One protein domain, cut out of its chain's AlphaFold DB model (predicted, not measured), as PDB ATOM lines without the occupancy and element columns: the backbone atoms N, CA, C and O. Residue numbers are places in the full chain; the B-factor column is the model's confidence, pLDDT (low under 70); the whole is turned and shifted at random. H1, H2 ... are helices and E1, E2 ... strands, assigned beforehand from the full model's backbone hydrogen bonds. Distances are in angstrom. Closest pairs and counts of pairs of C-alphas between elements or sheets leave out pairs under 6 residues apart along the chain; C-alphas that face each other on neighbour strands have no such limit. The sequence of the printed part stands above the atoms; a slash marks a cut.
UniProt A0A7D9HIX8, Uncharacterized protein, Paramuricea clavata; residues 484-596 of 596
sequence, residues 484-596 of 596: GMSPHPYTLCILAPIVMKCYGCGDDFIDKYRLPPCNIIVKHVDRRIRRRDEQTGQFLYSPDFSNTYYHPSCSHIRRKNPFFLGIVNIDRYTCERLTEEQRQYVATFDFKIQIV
ATOM      1  N   GLY A 484     160.510 109.584 218.078       90.75
ATOM      2  CA  GLY A 484     159.852 109.536 216.764       90.75
ATOM      3  C   GLY A 484     159.785 108.170 216.095       90.75
ATOM      4  O   GLY A 484     159.124 108.045 215.075       90.75
ATOM      5  N   MET A 485     160.466 107.160 216.639       92.56
ATOM      6  CA  MET A 485     160.285 105.782 216.191       92.56
ATOM      7  C   MET A 485     159.041 105.129 216.810       92.56
ATOM      8  O   MET A 485     158.684 104.026 216.412       92.56
ATOM      9  N   SER A 486     158.398 105.768 217.794       93.69
ATOM     10  CA  SER A 486     157.122 105.305 218.333       93.69
ATOM     11  C   SER A 486     156.019 105.464 217.277       93.69
ATOM     12  O   SER A 486     155.966 106.498 216.612       93.69
ATOM     13  N   PRO A 487     155.100 104.493 217.130       94.25
ATOM     14  CA  PRO A 487     154.006 104.585 216.165       94.25
ATOM     15  C   PRO A 487     152.888 105.540 216.616       94.25
ATOM     16  O   PRO A 487     151.923 105.749 215.885       94.25
ATOM     17  N   HIS A 488     152.967 106.074 217.837       96.12
ATOM     18  CA  HIS A 488     151.914 106.897 218.412       96.12
ATOM     19  C   HIS A 488     152.111 108.378 218.065       96.12
ATOM     20  O   HIS A 488     153.222 108.894 218.187       96.12
ATOM     21  N   PRO A 489     151.046 109.098 217.672       97.38
ATOM     22  CA  PRO A 489     151.148 110.523 217.406       97.38
ATOM     23  C   PRO A 489     151.370 111.317 218.700       97.38
ATOM     24  O   PRO A 489     151.032 110.878 219.803       97.38
ATOM     25  N   TYR A 490     151.898 112.530 218.553       98.44
ATOM     26  CA  TYR A 490     151.870 113.533 219.613       98.44
ATOM     27  C   TYR A 490     150.444 114.054 219.755       98.44
ATOM     28  O   TYR A 490     149.815 114.372 218.747       98.44
ATOM     29  N   THR A 491     149.944 114.165 220.983       98.50
ATOM     30  CA  THR A 491     148.597 114.671 221.259       98.50
ATOM     31  C   THR A 491     148.608 115.830 222.251       98.50
ATOM     32  O   THR A 491     149.477 115.902 223.117       98.50
ATOM     33  N   LEU A 492     147.649 116.747 222.148       98.56
ATOM     34  CA  LEU A 492     147.373 117.737 223.184       98.56
ATOM     35  C   LEU A 492     146.529 117.112 224.293       98.56
ATOM     36  O   LEU A 492     145.610 116.340 224.030       98.56
ATOM     37  N   CYS A 493     146.828 117.462 225.540       98.12
ATOM     38  CA  CYS A 493     146.000 117.097 226.683       98.12
ATOM     39  C   CYS A 493     146.074 118.154 227.788       98.12
ATOM     40  O   CYS A 493     147.004 118.961 227.844       98.12
ATOM     41  N   ILE A 494     145.119 118.100 228.718       97.88
ATOM     42  CA  ILE A 494     145.207 118.837 229.981       97.88
ATOM     43  C   ILE A 494     146.277 118.171 230.863       97.88
ATOM     44  O   ILE A 494     146.308 116.945 231.001       97.88
ATOM     45  N   LEU A 495     147.170 118.966 231.450       97.75
ATOM     46  CA  LEU A 495     148.248 118.494 232.312       97.75
ATOM     47  C   LEU A 495     147.677 117.823 233.567       97.75
ATOM     48  O   LEU A 495     147.095 118.477 234.431       97.75
ATOM     49  N   ALA A 496     147.905 116.517 233.705       96.56
ATOM     50  CA  ALA A 496     147.526 115.796 234.912       96.56
ATOM     51  C   ALA A 496     148.372 116.256 236.126       96.56
ATOM     52  O   ALA A 496     149.585 116.454 235.979       96.56
ATOM     53  N   PRO A 497     147.798 116.356 237.344       93.44
ATOM     54  CA  PRO A 497     148.513 116.835 238.536       93.44
ATOM     55  C   PRO A 497     149.777 116.038 238.884       93.44
ATOM     56  O   PRO A 497     150.749 116.597 239.376       93.44
ATOM     57  N   ILE A 498     149.791 114.735 238.583       94.94
ATOM     58  CA  ILE A 498     150.924 113.838 238.863       94.94
ATOM     59  C   ILE A 498     152.137 114.073 237.948       94.94
ATOM     60  O   ILE A 498     153.250 113.641 238.247       94.94
ATOM     61  N   VAL A 499     151.944 114.728 236.803       96.12
ATOM     62  CA  VAL A 499     152.993 114.892 235.794       96.12
ATOM     63  C   VAL A 499     153.886 116.051 236.192       96.12
ATOM     64  O   VAL A 499     153.489 117.198 236.052       96.12
ATOM     65  N   MET A 500     155.096 115.777 236.674       96.38
ATOM     66  CA  MET A 500     155.967 116.825 237.219       96.38
ATOM     67  C   MET A 500     156.884 117.486 236.192       96.38
ATOM     68  O   MET A 500     157.161 118.664 236.344       96.38
ATOM     69  N   LYS A 501     157.334 116.771 235.152       97.94
ATOM     70  CA  LYS A 501     158.465 117.203 234.309       97.94
ATOM     71  C   LYS A 501     158.196 117.159 232.816       97.94
ATOM     72  O   LYS A 501     157.606 116.202 232.314       97.94
ATOM     73  N   CYS A 502     158.749 118.142 232.112       98.25
ATOM     74  CA  CYS A 502     158.865 118.148 230.663       98.25
ATOM     75  C   CYS A 502     160.052 117.279 230.221       98.25
ATOM     76  O   CYS A 502     161.198 117.534 230.587       98.25
ATOM     77  N   TYR A 503     159.810 116.287 229.368       97.31
ATOM     78  CA  TYR A 503     160.852 115.397 228.847       97.31
ATOM     79  C   TYR A 503     161.791 116.082 227.846       97.31
ATOM     80  O   TYR A 503     162.909 115.611 227.644       97.31
ATOM     81  N   GLY A 504     161.365 117.186 227.228       97.12
ATOM     82  CA  GLY A 504     162.164 117.925 226.248       97.12
ATOM     83  C   GLY A 504     163.236 118.825 226.867       97.12
ATOM     84  O   GLY A 504     164.391 118.789 226.443       97.12
ATOM     85  N   CYS A 505     162.873 119.626 227.875       97.50
ATOM     86  CA  CYS A 505     163.812 120.522 228.561       97.50
ATOM     87  C   CYS A 505     164.335 119.979 229.897       97.50
ATOM     88  O   CYS A 505     165.403 120.397 230.328       97.50
ATOM     89  N   GLY A 506     163.643 119.020 230.519       97.00
ATOM     90  CA  GLY A 506     163.995 118.475 231.833       97.00
ATOM     91  C   GLY A 506     163.475 119.294 233.018       97.00
ATOM     92  O   GLY A 506     163.565 118.817 234.151       97.00
ATOM     93  N   ASP A 507     162.917 120.481 232.763       97.69
ATOM     94  CA  ASP A 507     162.347 121.349 233.792       97.69
ATOM     95  C   ASP A 507     160.988 120.843 234.282       97.69
ATOM     96  O   ASP A 507     160.257 120.137 233.574       97.69
ATOM     97  N   ASP A 508     160.651 121.237 235.508       97.25
ATOM     98  CA  ASP A 508     159.356 120.955 236.109       97.25
ATOM     99  C   ASP A 508     158.256 121.832 235.488       97.25
ATOM    100  O   ASP A 508     158.462 123.010 235.184       97.25
ATOM    101  N   PHE A 509     157.056 121.273 235.353       97.44
ATOM    102  CA  PHE A 509     155.848 122.043 235.088       97.44
ATOM    103  C   PHE A 509     155.490 122.837 236.347       97.44
ATOM    104  O   PHE A 509     154.825 122.324 237.255       97.44
ATOM    105  N   ILE A 510     155.966 124.082 236.393       95.44
ATOM    106  CA  ILE A 510     155.659 125.046 237.454       95.44
ATOM    107  C   ILE A 510     154.150 125.310 237.552       95.44
ATOM    108  O   ILE A 510     153.405 125.049 236.606       95.44
ATOM    109  N   ASP A 511     153.712 125.903 238.663       93.25
ATOM    110  CA  ASP A 511     152.295 126.150 238.976       93.25
ATOM    111  C   ASP A 511     151.521 126.862 237.859       93.25
ATOM    112  O   ASP A 511     150.346 126.577 237.642       93.25
ATOM    113  N   LYS A 512     152.193 127.710 237.065       95.88
ATOM    114  CA  LYS A 512     151.597 128.342 235.878       95.88
ATOM    115  C   LYS A 512     150.992 127.315 234.912       95.88
ATOM    116  O   LYS A 512     149.902 127.538 234.412       95.88
ATOM    117  N   TYR A 513     151.661 126.187 234.668       96.81
ATOM    118  CA  TYR A 513     151.167 125.124 233.782       96.81
ATOM    119  C   TYR A 513     150.117 124.224 234.450       96.81
ATOM    120  O   TYR A 513     149.601 123.314 233.813       96.81
ATOM    121  N   ARG A 514     149.791 124.431 235.730       96.06
ATOM    122  CA  ARG A 514     148.746 123.666 236.435       96.06
ATOM    123  C   ARG A 514     147.365 124.288 236.290       96.06
ATOM    124  O   ARG A 514     146.376 123.606 236.538       96.06
ATOM    125  N   LEU A 515     147.298 125.551 235.876       96.88
ATOM    126  CA  LEU A 515     146.065 126.319 235.782       96.88
ATOM    127  C   LEU A 515     145.767 126.717 234.329       96.88
ATOM    128  O   LEU A 515     146.699 126.933 233.544       96.88
ATOM    129  N   PRO A 516     144.483 126.824 233.946       97.06
ATOM    130  CA  PRO A 516     144.102 127.471 232.700       97.06
ATOM    131  C   PRO A 516     144.652 128.907 232.619       97.06
ATOM    132  O   PRO A 516     144.794 129.565 233.651       97.06
ATOM    133  N   PRO A 517     144.994 129.391 231.413       98.12
ATOM    134  CA  PRO A 517     144.926 128.679 230.132       98.12
ATOM    135  C   PRO A 517     146.152 127.792 229.842       98.12
ATOM    136  O   PRO A 517     146.167 127.045 228.867       98.12
ATOM    137  N   CYS A 518     147.189 127.853 230.682       98.12
ATOM    138  CA  CYS A 518     148.503 127.263 230.416       98.12
ATOM    139  C   CYS A 518     148.598 125.754 230.691       98.12
ATOM    140  O   CYS A 518     149.641 125.153 230.440       98.12
ATOM    141  N   ASN A 519     147.534 125.125 231.188       98.12
ATOM    142  CA  ASN A 519     147.490 123.700 231.505       98.12
ATOM    143  C   ASN A 519     147.310 122.770 230.301       98.12
ATOM    144  O   ASN A 519     147.120 121.573 230.496       98.12
ATOM    145  N   ILE A 520     147.397 123.284 229.073       98.44
ATOM    146  CA  ILE A 520     147.442 122.467 227.859       98.44
ATOM    147  C   ILE A 520     148.897 122.164 227.500       98.44
ATOM    148  O   ILE A 520     149.712 123.069 227.307       98.44
ATOM    149  N   ILE A 521     149.221 120.876 227.413       98.50
ATOM    150  CA  ILE A 521     150.568 120.372 227.134       98.50
ATOM    151  C   ILE A 521     150.541 119.299 226.043       98.50
ATOM    152  O   ILE A 521     149.478 118.816 225.655       98.50
ATOM    153  N   VAL A 522     151.723 118.899 225.570       98.56
ATOM    154  CA  VAL A 522     151.869 117.818 224.589       98.56
ATOM    155  C   VAL A 522     152.188 116.511 225.310       98.56
ATOM    156  O   VAL A 522     153.130 116.442 226.101       98.56
ATOM    157  N   LYS A 523     151.432 115.459 225.011       98.31
ATOM    158  CA  LYS A 523     151.636 114.080 225.457       98.31
ATOM    159  C   LYS A 523     152.080 113.217 224.279       98.31
ATOM    160  O   LYS A 523     151.639 113.398 223.150       98.31
ATOM    161  N   HIS A 524     152.944 112.248 224.549       97.94
ATOM    162  CA  HIS A 524     153.339 111.231 223.584       97.94
ATOM    163  C   HIS A 524     153.528 109.889 224.283       97.94
ATOM    164  O   HIS A 524     154.181 109.811 225.330       97.94
ATOM    165  N   VAL A 525     152.964 108.837 223.695       96.81
ATOM    166  CA  VAL A 525     153.154 107.462 224.161       96.81
ATOM    167  C   VAL A 525     154.464 106.952 223.583       96.81
ATOM    168  O   VAL A 525     154.595 106.736 222.381       96.81
ATOM    169  N   ASP A 526     155.447 106.781 224.452       93.50
ATOM    170  CA  ASP A 526     156.779 106.343 224.095       93.50
ATOM    171  C   ASP A 526     156.861 104.816 224.134       93.50
ATOM    172  O   ASP A 526     156.900 104.202 225.206       93.50
ATOM    173  N   ARG A 527     156.843 104.193 222.951       93.50
ATOM    174  CA  ARG A 527     156.902 102.738 222.802       93.50
ATOM    175  C   ARG A 527     158.223 102.338 222.153       93.50
ATOM    176  O   ARG A 527     158.497 102.656 220.999       93.50
ATOM    177  N   ARG A 528     159.072 101.642 222.912       90.75
ATOM    178  CA  ARG A 528     160.433 101.297 222.473       90.75
ATOM    179  C   ARG A 528     160.432 100.139 221.487       90.75
ATOM    180  O   ARG A 528     159.684  99.180 221.658       90.75
ATOM    181  N   ILE A 529     161.312 100.196 220.494       90.38
ATOM    182  CA  ILE A 529     161.558  99.073 219.583       90.38
ATOM    183  C   ILE A 529     162.385  98.026 220.330       90.38
ATOM    184  O   ILE A 529     163.415  98.354 220.915       90.38
ATOM    185  N   ARG A 530     161.937  96.768 220.326       90.56
ATOM    186  CA  ARG A 530     162.687  95.636 220.895       90.56
ATOM    187  C   ARG A 530     163.601  94.991 219.868       90.56
ATOM    188  O   ARG A 530     164.731  94.648 220.189       90.56
ATOM    189  N   ARG A 531     163.090  94.785 218.654       91.69
ATOM    190  CA  ARG A 531     163.828  94.193 217.534       91.69
ATOM    191  C   ARG A 531     163.134  94.517 216.215       91.69
ATOM    192  O   ARG A 531     161.974  94.925 216.210       91.69
ATOM    193  N   ARG A 532     163.834  94.305 215.106       93.19
ATOM    194  CA  ARG A 532     163.226  94.210 213.778       93.19
ATOM    195  C   ARG A 532     162.929  92.736 213.504       93.19
ATOM    196  O   ARG A 532     163.779  91.894 213.774       93.19
ATOM    197  N   ASP A 533     161.724  92.437 213.049       93.62
ATOM    198  CA  ASP A 533     161.353  91.118 212.553       93.62
ATOM    199  C   ASP A 533     162.180  90.805 211.298       93.62
ATOM    200  O   ASP A 533     162.257  91.622 210.380       93.62
ATOM    201  N   GLU A 534     162.855  89.656 211.284       94.19
ATOM    202  CA  GLU A 534     163.785  89.289 210.211       94.19
ATOM    203  C   GLU A 534     163.074  88.897 208.914       94.19
ATOM    204  O   GLU A 534     163.630  89.102 207.839       94.19
ATOM    205  N   GLN A 535     161.851  88.367 209.001       95.06
ATOM    206  CA  GLN A 535     161.094  87.913 207.837       95.06
ATOM    207  C   GLN A 535     160.361  89.074 207.169       95.06
ATOM    208  O   GLN A 535     160.363  89.196 205.947       95.06
ATOM    209  N   THR A 536     159.737  89.939 207.970       95.81
ATOM    210  CA  THR A 536     158.890  91.026 207.452       95.81
ATOM    211  C   THR A 536     159.603  92.373 207.388       95.81
ATOM    212  O   THR A 536     159.110  93.309 206.760       95.81
ATOM    213  N   GLY A 537     160.737  92.517 208.080       92.81
ATOM    214  CA  GLY A 537     161.423  93.795 208.249       92.81
ATOM    215  C   GLY A 537     160.680  94.789 209.152       92.81
ATOM    216  O   GLY A 537     161.163  95.910 209.334       92.81
ATOM    217  N   GLN A 538     159.533  94.414 209.729       92.69
ATOM    218  CA  GLN A 538     158.737  95.296 210.580       92.69
ATOM    219  C   GLN A 538     159.361  95.462 211.967       92.69
ATOM    220  O   GLN A 538     160.035  94.579 212.494       92.69
ATOM    221  N   PHE A 539     159.140  96.616 212.594       92.12
ATOM    222  CA  PHE A 539     159.590  96.839 213.964       92.12
ATOM    223  C   PHE A 539     158.642  96.175 214.965       92.12
ATOM    224  O   PHE A 539     157.437  96.417 214.957       92.12
ATOM    225  N   LEU A 540     159.206  95.374 215.870       92.62
ATOM    226  CA  LEU A 540     158.500  94.804 217.008       92.62
ATOM    227  C   LEU A 540     158.700  95.707 218.223       92.62
ATOM    228  O   LEU A 540     159.824  95.914 218.691       92.62
ATOM    229  N   TYR A 541     157.598  96.237 218.739       93.25
ATOM    230  CA  TYR A 541     157.590  97.178 219.853       93.25
ATOM    231  C   TYR A 541     157.438  96.472 221.203       93.25
ATOM    232  O   TYR A 541     156.844  95.400 221.307       93.25
ATOM    233  N   SER A 542     157.961  97.091 222.260       90.56
ATOM    234  CA  SER A 542     157.782  96.616 223.631       90.56
ATOM    235  C   SER A 542     156.308  96.658 224.029       90.56
ATOM    236  O   SER A 542     155.622  97.600 223.632       90.56
ATOM    237  N   PRO A 543     155.781  95.675 224.779       88.75
ATOM    238  CA  PRO A 543     154.460  95.817 225.392       88.75
ATOM    239  C   PRO A 543     154.439  96.988 226.383       88.75
ATOM    240  O   PRO A 543     153.425  97.667 226.503       88.75
ATOM    241  N   ASP A 544     155.582  97.274 227.010       89.44
ATOM    242  CA  ASP A 544     155.735  98.400 227.920       89.44
ATOM    243  C   ASP A 544     155.765  99.719 227.146       89.44
ATOM    244  O   ASP A 544     156.536  99.894 226.193       89.44
ATOM    245  N   PHE A 545     154.958 100.671 227.600       92.06
ATOM    246  CA  PHE A 545     154.948 102.038 227.105       92.06
ATOM    247  C   PHE A 545     155.040 103.013 228.274       92.06
ATOM    248  O   PHE A 545     154.573 102.740 229.380       92.06
ATOM    249  N   SER A 546     155.633 104.176 228.030       92.44
ATOM    250  CA  SER A 546     155.644 105.268 228.996       92.44
ATOM    251  C   SER A 546     155.002 106.506 228.391       92.44
ATOM    252  O   SER A 546     155.199 106.844 227.228       92.44
ATOM    253  N   ASN A 547     154.196 107.207 229.185       97.12
ATOM    254  CA  ASN A 547     153.696 108.512 228.774       97.12
ATOM    255  C   ASN A 547     154.793 109.551 229.006       97.12
ATOM    256  O   ASN A 547     155.273 109.728 230.128       97.12
ATOM    257  N   THR A 548     155.162 110.253 227.943       97.12
ATOM    258  CA  THR A 548     156.077 111.393 227.983       97.12
ATOM    259  C   THR A 548     155.292 112.675 227.758       97.12
ATOM    260  O   THR A 548     154.325 112.698 226.999       97.12
ATOM    261  N   TYR A 549     155.691 113.734 228.453       98.44
ATOM    262  CA  TYR A 549     154.988 115.012 228.461       98.44
ATOM    263  C   TYR A 549     155.968 116.139 228.155       98.44
ATOM    264  O   TYR A 549     157.111 116.107 228.615       98.44
ATOM    265  N   TYR A 550     155.534 117.130 227.384       98.50
ATOM    266  CA  TYR A 550     156.363 118.230 226.904       98.50
ATOM    267  C   TYR A 550     155.615 119.550 227.077       98.50
ATOM    268  O   TYR A 550     154.396 119.606 226.900       98.50
ATOM    269  N   HIS A 551     156.341 120.632 227.370       98.50
ATOM    270  CA  HIS A 551     155.788 121.969 227.136       98.50
ATOM    271  C   HIS A 551     155.404 122.108 225.651       98.50
ATOM    272  O   HIS A 551     156.056 121.474 224.810       98.50
ATOM    273  N   PRO A 552     154.400 122.936 225.317       98.00
ATOM    274  CA  PRO A 552     153.968 123.149 223.939       98.00
ATOM    275  C   PRO A 552     155.000 123.983 223.153       98.00
ATOM    276  O   PRO A 552     154.810 125.165 222.900       98.00
ATOM    277  N   SER A 553     156.131 123.359 222.809       98.12
ATOM    278  CA  SER A 553     157.175 123.915 221.947       98.12
ATOM    279  C   SER A 553     157.811 122.823 221.089       98.12
ATOM    280  O   SER A 553     158.279 121.797 221.600       98.12
ATOM    281  N   CYS A 554     157.928 123.087 219.790       98.00
ATOM    282  CA  CYS A 554     158.636 122.262 218.820       98.00
ATOM    283  C   CYS A 554     160.070 121.982 219.255       98.00
ATOM    284  O   CYS A 554     160.552 120.864 219.090       98.00
ATOM    285  N   SER A 555     160.754 122.976 219.826       98.06
ATOM    286  CA  SER A 555     162.142 122.834 220.278       98.06
ATOM    287  C   SER A 555     162.285 121.727 221.330       98.06
ATOM    288  O   SER A 555     163.213 120.918 221.273       98.06
ATOM    289  N   HIS A 556     161.327 121.626 222.253       98.06
ATOM    290  CA  HIS A 556     161.335 120.629 223.318       98.06
ATOM    291  C   HIS A 556     161.036 119.231 222.780       98.06
ATOM    292  O   HIS A 556     161.691 118.270 223.185       98.06
ATOM    293  N   ILE A 557     160.097 119.114 221.842       98.06
ATOM    294  CA  ILE A 557     159.778 117.838 221.197       98.06
ATOM    295  C   ILE A 557     160.964 117.370 220.339       98.06
ATOM    296  O   ILE A 557     161.401 116.224 220.461       98.06
ATOM    297  N   ARG A 558     161.561 118.269 219.542       97.62
ATOM    298  CA  ARG A 558     162.681 117.961 218.636       97.62
ATOM    299  C   ARG A 558     163.934 117.462 219.347       97.62
ATOM    300  O   ARG A 558     164.640 116.620 218.804       97.62
ATOM    301  N   ARG A 559     164.173 117.886 220.592       96.50
ATOM    302  CA  ARG A 559     165.267 117.343 221.420       96.50
ATOM    303  C   ARG A 559     165.142 115.840 221.688       96.50
ATOM    304  O   ARG A 559     166.155 115.190 221.925       96.50
ATOM    305  N   LYS A 560     163.923 115.283 221.692       95.25
ATOM    306  CA  LYS A 560     163.672 113.835 221.864       95.25
ATOM    307  C   LYS A 560     163.307 113.126 220.568       95.25
ATOM    308  O   LYS A 560     163.478 111.912 220.469       95.25
ATOM    309  N   ASN A 561     162.825 113.874 219.587       96.00
ATOM    310  CA  ASN A 561     162.500 113.387 218.263       96.00
ATOM    311  C   ASN A 561     162.968 114.389 217.197       96.00
ATOM    312  O   ASN A 561     162.187 115.259 216.803       96.00
ATOM    313  N   PRO A 562     164.208 114.258 216.694       95.44
ATOM    314  CA  PRO A 562     164.749 115.162 215.677       95.44
ATOM    315  C   PRO A 562     163.892 115.264 214.405       95.44
ATOM    316  O   PRO A 562     163.938 116.279 213.721       95.44
ATOM    317  N   PHE A 563     163.068 114.250 214.126       95.25
ATOM    318  CA  PHE A 563     162.205 114.153 212.944       95.25
ATOM    319  C   PHE A 563     160.757 114.593 213.205       95.25
ATOM    320  O   PHE A 563     159.848 114.240 212.457       95.25
ATOM    321  N   PHE A 564     160.505 115.337 214.283       97.44
ATOM    322  CA  PHE A 564     159.166 115.829 214.584       97.44
ATOM    323  C   PHE A 564     158.647 116.772 213.484       97.44
ATOM    324  O   PHE A 564     159.193 117.859 213.269       97.44
ATOM    325  N   LEU A 565     157.547 116.368 212.841       97.44
ATOM    326  CA  LEU A 565     156.942 117.037 211.682       97.44
ATOM    327  C   LEU A 565     156.204 118.344 212.013       97.44
ATOM    328  O   LEU A 565     155.674 118.987 211.113       97.44
ATOM    329  N   GLY A 566     156.139 118.742 213.287       97.75
ATOM    330  CA  GLY A 566     155.394 119.937 213.687       97.75
ATOM    331  C   GLY A 566     153.878 119.747 213.639       97.75
ATOM    332  O   GLY A 566     153.164 120.726 213.454       97.75
ATOM    333  N   ILE A 567     153.389 118.510 213.778       98.38
ATOM    334  CA  ILE A 567     151.958 118.189 213.845       98.38
ATOM    335  C   ILE A 567     151.667 117.567 215.209       98.38
ATOM    336  O   ILE A 567     152.321 116.599 215.603       98.38
ATOM    337  N   VAL A 568     150.690 118.123 215.921       98.50
ATOM    338  CA  VAL A 568     150.172 117.579 217.180       98.50
ATOM    339  C   VAL A 568     148.668 117.396 217.046       98.50
ATOM    340  O   VAL A 568     147.949 118.308 216.643       98.50
ATOM    341  N   ASN A 569     148.189 116.212 217.392       98.56
ATOM    342  CA  ASN A 569     146.781 115.877 217.291       98.56
ATOM    343  C   ASN A 569     146.020 116.356 218.534       98.56
ATOM    344  O   ASN A 569     146.565 116.405 219.631       98.56
ATOM    345  N   ILE A 570     144.743 116.669 218.399       98.50
ATOM    346  CA  ILE A 570     143.835 116.871 219.530       98.50
ATOM    347  C   ILE A 570     142.552 116.117 219.217       98.50
ATOM    348  O   ILE A 570     142.024 116.237 218.115       98.50
ATOM    349  N   ASP A 571     142.072 115.297 220.144       97.75
ATOM    350  CA  ASP A 571     140.796 114.623 219.935       97.75
ATOM    351  C   ASP A 571     139.653 115.646 219.982       97.75
ATOM    352  O   ASP A 571     139.711 116.643 220.716       97.75
ATOM    353  N   ARG A 572     138.607 115.406 219.184       97.75
ATOM    354  CA  ARG A 572     137.447 116.307 219.098       97.75
ATOM    355  C   ARG A 572     136.857 116.649 220.471       97.75
ATOM    356  O   ARG A 572     136.571 117.815 220.731       97.75
ATOM    357  N   TYR A 573     136.745 115.662 221.358       97.25
ATOM    358  CA  TYR A 573     136.168 115.842 222.690       97.25
ATOM    359  C   TYR A 573     136.990 116.809 223.556       97.25
ATOM    360  O   TYR A 573     136.440 117.733 224.156       97.25
ATOM    361  N   THR A 574     138.317 116.658 223.591       96.62
ATOM    362  CA  THR A 574     139.209 117.596 224.286       96.62
ATOM    363  C   THR A 574     139.129 118.987 223.665       96.62
ATOM    364  O   THR A 574     139.075 119.967 224.404       96.62
ATOM    365  N   CYS A 575     139.077 119.088 222.331       98.00
ATOM    366  CA  CYS A 575     138.982 120.363 221.618       98.00
ATOM    367  C   CYS A 575     137.706 121.147 221.977       98.00
ATOM    368  O   CYS A 575     137.775 122.350 222.238       98.00
ATOM    369  N   GLU A 576     136.555 120.474 222.030       97.75
ATOM    370  CA  GLU A 576     135.258 121.072 222.383       97.75
ATOM    371  C   GLU A 576     135.197 121.530 223.849       97.75
ATOM    372  O   GLU A 576     134.499 122.490 224.174       97.75
ATOM    373  N   ARG A 577     135.966 120.888 224.738       97.44
ATOM    374  CA  ARG A 577     136.023 121.216 226.171       97.44
ATOM    375  C   ARG A 577     136.997 122.332 226.537       97.44
ATOM    376  O   ARG A 577     137.019 122.738 227.700       97.44
ATOM    377  N   LEU A 578     137.815 122.805 225.598       98.06
ATOM    378  CA  LEU A 578     138.714 123.925 225.864       98.06
ATOM    379  C   LEU A 578     137.904 125.187 226.184       98.06
ATOM    380  O   LEU A 578     136.888 125.470 225.546       98.06
ATOM    381  N   THR A 579     138.359 125.979 227.150       98.25
ATOM    382  CA  THR A 579     137.839 127.337 227.349       98.25
ATOM    383  C   THR A 579     138.299 128.255 226.215       98.25
ATOM    384  O   THR A 579     139.217 127.925 225.463       98.25
ATOM    385  N   GLU A 580     137.688 129.433 226.092       98.31
ATOM    386  CA  GLU A 580     138.101 130.412 225.081       98.31
ATOM    387  C   GLU A 580     139.560 130.855 225.270       98.31
ATOM    388  O   GLU A 580     140.339 130.858 224.320       98.31
ATOM    389  N   GLU A 581     139.976 131.103 226.513       98.38
ATOM    390  CA  GLU A 581     141.367 131.438 226.837       98.38
ATOM    391  C   GLU A 581     142.336 130.299 226.484       98.38
ATOM    392  O   GLU A 581     143.439 130.543 225.997       98.38
ATOM    393  N   GLN A 582     141.933 129.040 226.694       98.50
ATOM    394  CA  GLN A 582     142.736 127.886 226.295       98.50
ATOM    395  C   GLN A 582     142.819 127.756 224.776       98.50
ATOM    396  O   GLN A 582     143.898 127.466 224.272       98.50
ATOM    397  N   ARG A 583     141.731 127.995 224.031       98.44
ATOM    398  CA  ARG A 583     141.761 128.011 222.559       98.44
ATOM    399  C   ARG A 583     142.706 129.086 222.032       98.44
ATOM    400  O   ARG A 583     143.519 128.797 221.157       98.44
ATOM    401  N   GLN A 584     142.656 130.287 222.606       98.38
ATOM    402  CA  GLN A 584     143.579 131.373 222.273       98.38
ATOM    403  C   GLN A 584     145.027 130.994 222.593       98.38
ATOM    404  O   GLN A 584     145.905 131.185 221.759       98.38
ATOM    405  N   TYR A 585     145.281 130.393 223.759       98.38
ATOM    406  CA  TYR A 585     146.612 129.912 224.128       98.38
ATOM    407  C   TYR A 585     147.120 128.818 223.180       98.38
ATOM    408  O   TYR A 585     148.252 128.883 222.711       98.38
ATOM    409  N   VAL A 586     146.271 127.855 222.830       98.31
ATOM    410  CA  VAL A 586     146.568 126.775 221.882       98.31
ATOM    411  C   VAL A 586     146.889 127.323 220.484       98.31
ATOM    412  O   VAL A 586     147.787 126.810 219.821       98.31
ATOM    413  N   ALA A 587     146.245 128.416 220.067       98.00
ATOM    414  CA  ALA A 587     146.555 129.108 218.815       98.00
ATOM    415  C   ALA A 587     147.946 129.780 218.799       98.00
ATOM    416  O   ALA A 587     148.434 130.128 217.726       98.00
ATOM    417  N   THR A 588     148.606 129.944 219.956       98.31
ATOM    418  CA  THR A 588     149.973 130.500 220.043       98.31
ATOM    419  C   THR A 588     151.084 129.465 219.856       98.31
ATOM    420  O   THR A 588     152.260 129.829 219.838       98.31
ATOM    421  N   PHE A 589     150.747 128.175 219.754       98.44
ATOM    422  CA  PHE A 589     151.745 127.109 219.676       98.44
ATOM    423  C   PHE A 589     152.515 127.133 218.347       98.44
ATOM    424  O   PHE A 589     151.977 127.452 217.292       98.44
ATOM    425  N   ASP A 590     153.790 126.742 218.394       97.94
ATOM    426  CA  ASP A 590     154.717 126.749 217.252       97.94
ATOM    427  C   ASP A 590     154.592 125.504 216.344       97.94
ATOM    428  O   ASP A 590     155.495 125.209 215.560       97.94
ATOM    429  N   PHE A 591     153.483 124.765 216.443       98.00
ATOM    430  CA  PHE A 591     153.166 123.583 215.640       98.00
ATOM    431  C   PHE A 591     151.719 123.607 215.146       98.00
ATOM    432  O   PHE A 591     150.835 124.221 215.738       98.00
ATOM    433  N   LYS A 592     151.466 122.875 214.060       98.31
ATOM    434  CA  LYS A 592     150.129 122.686 213.507       98.31
ATOM    435  C   LYS A 592     149.333 121.726 214.385       98.31
ATOM    436  O   LYS A 592     149.798 120.632 214.705       98.31
ATOM    437  N   ILE A 593     148.109 122.117 214.710       98.44
ATOM    438  CA  ILE A 593     147.175 121.272 215.446       98.44
ATOM    439  C   ILE A 593     146.224 120.603 214.463       98.44
ATOM    440  O   ILE A 593     145.672 121.259 213.578       98.44
ATOM    441  N   GLN A 594     146.052 119.293 214.604       98.50
ATOM    442  CA  GLN A 594     145.136 118.500 213.795       98.50
ATOM    443  C   GLN A 594     144.059 117.891 214.690       98.50
ATOM    444  O   GLN A 594     144.364 117.128 215.602       98.50
ATOM    445  N   ILE A 595     142.797 118.229 214.432       98.06
ATOM    446  CA  ILE A 595     141.675 117.594 215.125       98.06
ATOM    447  C   ILE A 595     141.501 116.191 214.540       98.06
ATOM    448  O   ILE A 595     141.394 116.060 213.316       98.06
ATOM    449  N   VAL A 596     141.515 115.169 215.397       96.19
ATOM    450  CA  VAL A 596     141.377 113.749 215.023       96.19
ATOM    451  C   VAL A 596     140.138 113.099 215.610       96.19
ATOM    452  O   VAL A 596     139.668 113.550 216.686       96.19
TER     453      VAL A 596
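AT A GLANCE: This is residues 484 to 596 of the 596 residues of an uncharacterized protein of Paramuricea clavata (UniProt A0A7D9HIX8). A long, twisted hairpin of two strands, E2 and E3, reaches out from a head of short elements, and its tip, residues 533 to 538, sticks out free. At the head, E1 runs beside the first part of E2 as the third strand of the sheet, a small parallel pair, E4 and E5, lies next to E1, and four short helices sit around that end. The printed part has 113 residues, with named elements in the order E1, H1, E2, E3, H2, E4, H3, H4, E5; one sheet runs E1, E2, E3, antiparallel, and the other is E4 with E5, parallel. The class is mixed, helices and strands. The whole is compact by its radius of gyration of the C-alphas, 15.2 A, yet elongated in outline, spanning 51 by 28 by 23 A.

IN THESE COORDINATES: E1, residues 491 to 494, begins with C-alpha 491 at (148.597, 114.671, 221.259) and is 10.2 A long. H1 is residues 511 to 514. E2, residues 520 to 532, runs 35.3 A to C-alpha 532 at (163.226, 94.210, 213.778). E3, residues 539 to 550, spans 25.2 A and bends by 88 degrees at residue 543. H2 is residues 554 to 558, E4 567 to 570, H3 572 to 576 and H4 580 to 586. E5, residues 592 to 595, ends with C-alpha 595 at (141.675, 117.594, 215.125).

HOW THE PARTS SIT: The sheet of E1, E2 and E3 is strongly twisted, with E1 and E3 as edge strands. E1 and E2 are antiparallel at 135 degrees, with N 491 and O 523 2.9 A apart, within hydrogen-bond range. E2 and E3 form a hairpin, antiparallel at 159 degrees; N 524 and O 548, 2.8 A, and N 542 and O 528, 2.8 A, are within range. The closest C-alphas of E1 and E4, those of Thr 491 and Asn 569, are 4.5 A apart. E4 and E5 are parallel at 33 degrees, with N 568 and O 592 2.9 A apart; with H3 and H4 between, they make a strand-helix-strand unit with a right-handed crossover. H2 only grazes the three-stranded sheet with residues 554 to 557, and H4 with 582 to 586. H1 and H3 are only just on it, each with 5 pairs of C-alphas within 10 A, and only graze it. In H2, H3 and H4 every O i to N i+4 pair is within hydrogen-bond range; H1 is too short for one.

THE WHOLE: The C-alphas farthest apart, those of Gln 535 and Glu 581, are 51.4 A apart. The printed part has no cut and ends at residue 596, the chain's last. The link from E1 to H1, 16 residues, is long. Mean pLDDT of the printed part is 96.4, and no printed residue is under 70.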